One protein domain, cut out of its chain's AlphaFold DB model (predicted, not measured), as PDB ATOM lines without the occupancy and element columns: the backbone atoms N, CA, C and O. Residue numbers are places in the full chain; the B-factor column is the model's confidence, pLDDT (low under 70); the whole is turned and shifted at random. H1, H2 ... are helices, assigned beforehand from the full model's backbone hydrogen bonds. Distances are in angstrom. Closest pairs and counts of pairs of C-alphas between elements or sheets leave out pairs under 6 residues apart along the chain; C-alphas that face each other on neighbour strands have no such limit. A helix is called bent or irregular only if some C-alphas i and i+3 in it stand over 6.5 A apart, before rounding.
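This is residues 127 to 152 and 161 to 181 of the 395 residues of the protein "UBA domain-containing protein" of Nannochloropsis salina CCMP1776 (UniProt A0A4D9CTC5). Two helices lie side by side and slant across each other, running opposite ways; the longer, H1, extends along most of a rod, and H2 has a kink. The printed part has 47 residues, with H1 then H2 along it and no named strand: all helix. It is loose, with a radius of gyration of the C-alphas of 12.3 A and spans of 41 by 19 by 15 A.

Start with H1, residues 127 to 150, where every O i to N i+4 pair is within hydrogen-bond range. H2, residues 161 to 179, has 11 of 15 within range; its kink of 37 degrees is near residue 168. H2 is irregular, but only just: C-alphas 166 and 169 are 6.7 A apart. The helices touch, closest at the C-alphas of Ala 146 and His 161, 7.0 A apart. Their tilt of 35.2 degrees is only just steep, opposite ways.

Find C-alpha 127 at (-3.940, -54.920, -24.305); H1 runs 34.5 A from there to C-alpha 150. H2 runs 25.7 A to C-alpha 179 at (-7.121, -63.531, -37.182).

The C-alphas farthest apart, His 152 and Arg 181, are 41.2 A apart. Residues 153 to 160 are not printed; C-alphas 152 and 161 are 14.1 A apart across the cut. The model's pLDDT is under 70 at 127 to 128, 161 to 164, 170 and 177 to 181.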
ATOM      1  N   VAL A 127      -3.204 -53.859 -25.019       65.25
ATOM      2  CA  VAL A 127      -3.940 -54.920 -24.305       65.25
ATOM      3  C   VAL A 127      -4.217 -56.095 -25.238       65.25
ATOM      4  O   VAL A 127      -4.073 -57.248 -24.844       65.25
ATOM      5  N   PHE A 128      -4.550 -55.819 -26.499       65.94
ATOM      6  CA  PHE A 128      -4.722 -56.864 -27.506       65.94
ATOM      7  C   PHE A 128      -3.429 -57.657 -27.742       65.94
ATOM      8  O   PHE A 128      -3.448 -58.888 -27.753       65.94
ATOM      9  N   THR A 129      -2.299 -56.956 -27.868       72.00
ATOM     10  CA  THR A 129      -0.981 -57.581 -28.046       72.00
ATOM     11  C   THR A 129      -0.606 -58.415 -26.822       72.00
ATOM     12  O   THR A 129      -0.124 -59.531 -26.975       72.00
ATOM     13  N   LEU A 130      -0.911 -57.926 -25.617       72.56
ATOM     14  CA  LEU A 130      -0.651 -58.627 -24.362       72.56
ATOM     15  C   LEU A 130      -1.524 -59.883 -24.195       72.56
ATOM     16  O   LEU A 130      -1.025 -60.914 -23.753       72.56
ATOM     17  N   ILE A 131      -2.794 -59.847 -24.620       74.75
ATOM     18  CA  ILE A 131      -3.677 -61.028 -24.630       74.75
ATOM     19  C   ILE A 131      -3.194 -62.066 -25.646       74.75
ATOM     20  O   ILE A 131      -3.153 -63.258 -25.332       74.75
ATOM     21  N   LEU A 132      -2.813 -61.638 -26.853       76.88
ATOM     22  CA  LEU A 132      -2.262 -62.543 -27.862       76.88
ATOM     23  C   LEU A 132      -0.933 -63.150 -27.409       76.88
ATOM     24  O   LEU A 132      -0.737 -64.351 -27.564       76.88
ATOM     25  N   GLN A 133      -0.054 -62.348 -26.807       76.44
ATOM     26  CA  GLN A 133       1.227 -62.805 -26.276       76.44
ATOM     27  C   GLN A 133       1.035 -63.774 -25.106       76.44
ATOM     28  O   GLN A 133       1.654 -64.831 -25.089       76.44
ATOM     29  N   GLY A 134       0.125 -63.479 -24.173       79.94
ATOM     30  CA  GLY A 134      -0.213 -64.387 -23.074       79.94
ATOM     31  C   GLY A 134      -0.816 -65.706 -23.567       79.94
ATOM     32  O   GLY A 134      -0.439 -66.774 -23.094       79.94
ATOM     33  N   THR A 135      -1.694 -65.648 -24.574       77.06
ATOM     34  CA  THR A 135      -2.268 -66.849 -25.204       77.06
ATOM     35  C   THR A 135      -1.199 -67.664 -25.938       77.06
ATOM     36  O   THR A 135      -1.202 -68.889 -25.856       77.06
ATOM     37  N   GLY A 136      -0.270 -66.994 -26.626       78.06
ATOM     38  CA  GLY A 136       0.861 -67.623 -27.307       78.06
ATOM     39  C   GLY A 136       1.810 -68.324 -26.337       78.06
ATOM     40  O   GLY A 136       2.106 -69.496 -26.535       78.06
ATOM     41  N   ASN A 137       2.203 -67.652 -25.251       76.56
ATOM     42  CA  ASN A 137       3.062 -68.231 -24.215       76.56
ATOM     43  C   ASN A 137       2.408 -69.451 -23.550       76.56
ATOM     44  O   ASN A 137       3.073 -70.455 -23.326       76.56
ATOM     45  N   LEU A 138       1.098 -69.392 -23.282       77.38
ATOM     46  CA  LEU A 138       0.356 -70.521 -22.715       77.38
ATOM     47  C   LEU A 138       0.325 -71.721 -23.671       77.38
ATOM     48  O   LEU A 138       0.502 -72.856 -23.239       77.38
ATOM     49  N   LEU A 139       0.101 -71.482 -24.967       77.94
ATOM     50  CA  LEU A 139       0.130 -72.542 -25.978       77.94
ATOM     51  C   LEU A 139       1.533 -73.130 -26.143       77.94
ATOM     52  O   LEU A 139       1.659 -74.345 -26.234       77.94
ATOM     53  N   GLN A 140       2.569 -72.291 -26.140       79.00
ATOM     54  CA  GLN A 140       3.956 -72.743 -26.199       79.00
ATOM     55  C   GLN A 140       4.301 -73.619 -24.991       79.00
ATOM     56  O   GLN A 140       4.836 -74.704 -25.171       79.00
ATOM     57  N   GLN A 141       3.897 -73.211 -23.788       77.75
ATOM     58  CA  GLN A 141       4.090 -74.003 -22.577       77.75
ATOM     59  C   GLN A 141       3.356 -75.354 -22.638       77.75
ATOM     60  O   GLN A 141       3.911 -76.366 -22.233       77.75
ATOM     61  N   ILE A 142       2.135 -75.397 -23.189       76.12
ATOM     62  CA  ILE A 142       1.401 -76.659 -23.400       76.12
ATOM     63  C   ILE A 142       2.166 -77.597 -24.343       76.12
ATOM     64  O   ILE A 142       2.162 -78.807 -24.133       76.12
ATOM     65  N   VAL A 143       2.786 -77.055 -25.395       78.38
ATOM     66  CA  VAL A 143       3.560 -77.836 -26.372       78.38
ATOM     67  C   VAL A 143       4.884 -78.315 -25.775       78.38
ATOM     68  O   VAL A 143       5.239 -79.477 -25.954       78.38
ATOM     69  N   GLU A 144       5.591 -77.456 -25.042       79.94
ATOM     70  CA  GLU A 144       6.842 -77.804 -24.359       79.94
ATOM     71  C   GLU A 144       6.603 -78.901 -23.310       79.94
ATOM     72  O   GLU A 144       7.247 -79.949 -23.386       79.94
ATOM     73  N   ASP A 145       5.595 -78.745 -22.444       77.06
ATOM     74  CA  ASP A 145       5.199 -79.763 -21.460       77.06
ATOM     75  C   ASP A 145       4.829 -81.101 -22.140       77.06
ATOM     76  O   ASP A 145       5.158 -82.178 -21.633       77.06
ATOM     77  N   ALA A 146       4.170 -81.054 -23.308       72.50
ATOM     78  CA  ALA A 146       3.792 -82.255 -24.058       72.50
ATOM     79  C   ALA A 146       5.009 -82.955 -24.665       72.50
ATOM     80  O   ALA A 146       5.068 -84.186 -24.687       72.50
ATOM     81  N   SER A 147       5.990 -82.174 -25.122       76.06
ATOM     82  CA  SER A 147       7.235 -82.687 -25.689       76.06
ATOM     83  C   SER A 147       8.143 -83.326 -24.631       76.06
ATOM     84  O   SER A 147       8.737 -84.372 -24.893       76.06
ATOM     85  N   GLU A 148       8.202 -82.767 -23.417       77.75
ATOM     86  CA  GLU A 148       8.957 -83.345 -22.299       77.75
ATOM     87  C   GLU A 148       8.340 -84.668 -21.826       77.75
ATOM     88  O   GLU A 148       9.053 -85.640 -21.569       77.75
ATOM     89  N   ASP A 149       7.006 -84.748 -21.779       70.06
ATOM     90  CA  ASP A 149       6.298 -85.986 -21.449       70.06
ATOM     91  C   ASP A 149       6.509 -87.073 -22.519       70.06
ATOM     92  O   ASP A 149       6.648 -88.250 -22.175       70.06
ATOM     93  N   ALA A 150       6.584 -86.701 -23.803       71.00
ATOM     94  CA  ALA A 150       6.840 -87.637 -24.900       71.00
ATOM     95  C   ALA A 150       8.248 -88.259 -24.841       71.00
ATOM     96  O   ALA A 150       8.428 -89.417 -25.215       71.00
ATOM     97  N   GLN A 151       9.243 -87.537 -24.313       76.38
ATOM     98  CA  GLN A 151      10.607 -88.053 -24.130       76.38
ATOM     99  C   GLN A 151      10.729 -89.056 -22.971       76.38
ATOM    100  O   GLN A 151      11.722 -89.781 -22.863       76.38
ATOM    101  N   HIS A 152       9.717 -89.141 -22.108       70.44
ATOM    102  CA  HIS A 152       9.667 -90.075 -20.993       70.44
ATOM    103  C   HIS A 152       8.653 -91.200 -21.262       70.44
ATOM    104  O   HIS A 152       7.635 -91.304 -20.580       70.44
ATOM    105  N   HIS A 161      -1.829 -82.615 -19.153       60.19
ATOM    106  CA  HIS A 161      -2.249 -82.562 -20.564       60.19
ATOM    107  C   HIS A 161      -3.754 -82.762 -20.738       60.19
ATOM    108  O   HIS A 161      -4.431 -81.987 -21.417       60.19
ATOM    109  N   ALA A 162      -4.317 -83.733 -20.015       62.88
ATOM    110  CA  ALA A 162      -5.757 -83.984 -20.001       62.88
ATOM    111  C   ALA A 162      -6.579 -82.795 -19.459       62.88
ATOM    112  O   ALA A 162      -7.764 -82.675 -19.770       62.88
ATOM    113  N   ARG A 163      -5.971 -81.904 -18.658       59.84
ATOM    114  CA  ARG A 163      -6.627 -80.699 -18.118       59.84
ATOM    115  C   ARG A 163      -6.577 -79.512 -19.081       59.84
ATOM    116  O   ARG A 163      -7.456 -78.658 -18.998       59.84
ATOM    117  N   LEU A 164      -5.594 -79.470 -19.982       63.66
ATOM    118  CA  LEU A 164      -5.380 -78.361 -20.923       63.66
ATOM    119  C   LEU A 164      -6.042 -78.614 -22.287       63.66
ATOM    120  O   LEU A 164      -6.538 -77.675 -22.909       63.66
ATOM    121  N   LEU A 165      -6.182 -79.878 -22.697       71.38
ATOM    122  CA  LEU A 165      -6.907 -80.297 -23.907       71.38
ATOM    123  C   LEU A 165      -8.322 -79.686 -24.057       71.38
ATOM    124  O   LEU A 165      -8.654 -79.229 -25.150       71.38
ATOM    125  N   PRO A 166      -9.157 -79.587 -23.001       76.75
ATOM    126  CA  PRO A 166     -10.474 -78.950 -23.095       76.75
ATOM    127  C   PRO A 166     -10.438 -77.432 -23.332       76.75
ATOM    128  O   PRO A 166     -11.450 -76.855 -23.727       76.75
ATOM    129  N   LEU A 167      -9.303 -76.772 -23.071       70.50
ATOM    130  CA  LEU A 167      -9.120 -75.330 -23.269       70.50
ATOM    131  C   LEU A 167      -8.635 -74.994 -24.685       70.50
ATOM    132  O   LEU A 167      -8.779 -73.851 -25.119       70.50
ATOM    133  N   LEU A 168      -8.128 -75.978 -25.431       77.62
ATOM    134  CA  LEU A 168      -7.621 -75.773 -26.786       77.62
ATOM    135  C   LEU A 168      -8.712 -75.284 -27.764       77.62
ATOM    136  O   LEU A 168      -8.485 -74.279 -28.436       77.62
ATOM    137  N   PRO A 169      -9.924 -75.886 -27.825       77.25
ATOM    138  CA  PRO A 169     -10.969 -75.433 -28.746       77.25
ATOM    139  C   PRO A 169     -11.419 -73.971 -28.551       77.25
ATOM    140  O   PRO A 169     -11.492 -73.244 -29.545       77.25
ATOM    141  N   PRO A 170     -11.707 -73.477 -27.325       68.44
ATOM    142  CA  PRO A 170     -12.074 -72.075 -27.141       68.44
ATOM    143  C   PRO A 170     -10.911 -71.114 -27.420       68.44
ATOM    144  O   PRO A 170     -11.162 -70.042 -27.967       68.44
ATOM    145  N   LEU A 171      -9.661 -71.484 -27.115       74.56
ATOM    146  CA  LEU A 171      -8.486 -70.663 -27.442       74.56
ATOM    147  C   LEU A 171      -8.267 -70.558 -28.956       74.56
ATOM    148  O   LEU A 171      -8.050 -69.462 -29.470       74.56
ATOM    149  N   LEU A 172      -8.409 -71.662 -29.690       76.81
ATOM    150  CA  LEU A 172      -8.323 -71.665 -31.151       76.81
ATOM    151  C   LEU A 172      -9.456 -70.859 -31.791       76.81
ATOM    152  O   LEU A 172      -9.210 -70.108 -32.728       76.81
ATOM    153  N   LEU A 173     -10.682 -70.937 -31.264       73.50
ATOM    154  CA  LEU A 173     -11.797 -70.103 -31.729       73.50
ATOM    155  C   LEU A 173     -11.558 -68.610 -31.473       73.50
ATOM    156  O   LEU A 173     -11.928 -67.775 -32.301       73.50
ATOM    157  N   LEU A 174     -10.942 -68.272 -30.341       74.38
ATOM    158  CA  LEU A 174     -10.575 -66.907 -29.976       74.38
ATOM    159  C   LEU A 174      -9.516 -66.359 -30.944       74.38
ATOM    160  O   LEU A 174      -9.721 -65.309 -31.554       74.38
ATOM    161  N   LEU A 175      -8.440 -67.119 -31.168       74.75
ATOM    162  CA  LEU A 175      -7.385 -66.796 -32.132       74.75
ATOM    163  C   LEU A 175      -7.913 -66.735 -33.572       74.75
ATOM    164  O   LEU A 175      -7.549 -65.835 -34.329       74.75
ATOM    165  N   HIS A 176      -8.816 -67.639 -33.954       75.25
ATOM    166  CA  HIS A 176      -9.465 -67.630 -35.264       75.25
ATOM    167  C   HIS A 176     -10.321 -66.372 -35.455       75.25
ATOM    168  O   HIS A 176     -10.239 -65.701 -36.481       75.25
ATOM    169  N   ARG A 177     -11.110 -65.983 -34.445       68.75
ATOM    170  CA  ARG A 177     -11.878 -64.731 -34.506       68.75
ATOM    171  C   ARG A 177     -10.977 -63.508 -34.619       68.75
ATOM    172  O   ARG A 177     -11.296 -62.611 -35.392       68.75
ATOM    173  N   PHE A 178      -9.858 -63.492 -33.903       69.19
ATOM    174  CA  PHE A 178      -8.904 -62.389 -33.957       69.19
ATOM    175  C   PHE A 178      -8.098 -62.325 -35.259       69.19
ATOM    176  O   PHE A 178      -7.778 -61.231 -35.718       69.19
ATOM    177  N   SER A 179      -7.807 -63.466 -35.884       66.31
ATOM    178  CA  SER A 179      -7.121 -63.531 -37.182       66.31
ATOM    179  C   SER A 179      -8.053 -63.268 -38.367       66.31
ATOM    180  O   SER A 179      -7.609 -62.764 -39.402       66.31
ATOM    181  N   SER A 180      -9.356 -63.532 -38.222       64.38
ATOM    182  CA  SER A 180     -10.349 -63.164 -39.227       64.38
ATOM    183  C   SER A 180     -10.460 -61.633 -39.307       64.38
ATOM    184  O   SER A 180     -11.022 -60.968 -38.438       64.38
ATOM    185  N   ARG A 181      -9.915 -61.046 -40.381       47.41
ATOM    186  CA  ARG A 181      -9.839 -59.589 -40.650       47.41
ATOM    187  C   ARG A 181     -11.194 -58.851 -40.682       47.41
ATOM    188  O   ARG A 181     -11.241 -57.653 -40.952       47.41
TER     189      ARG A 181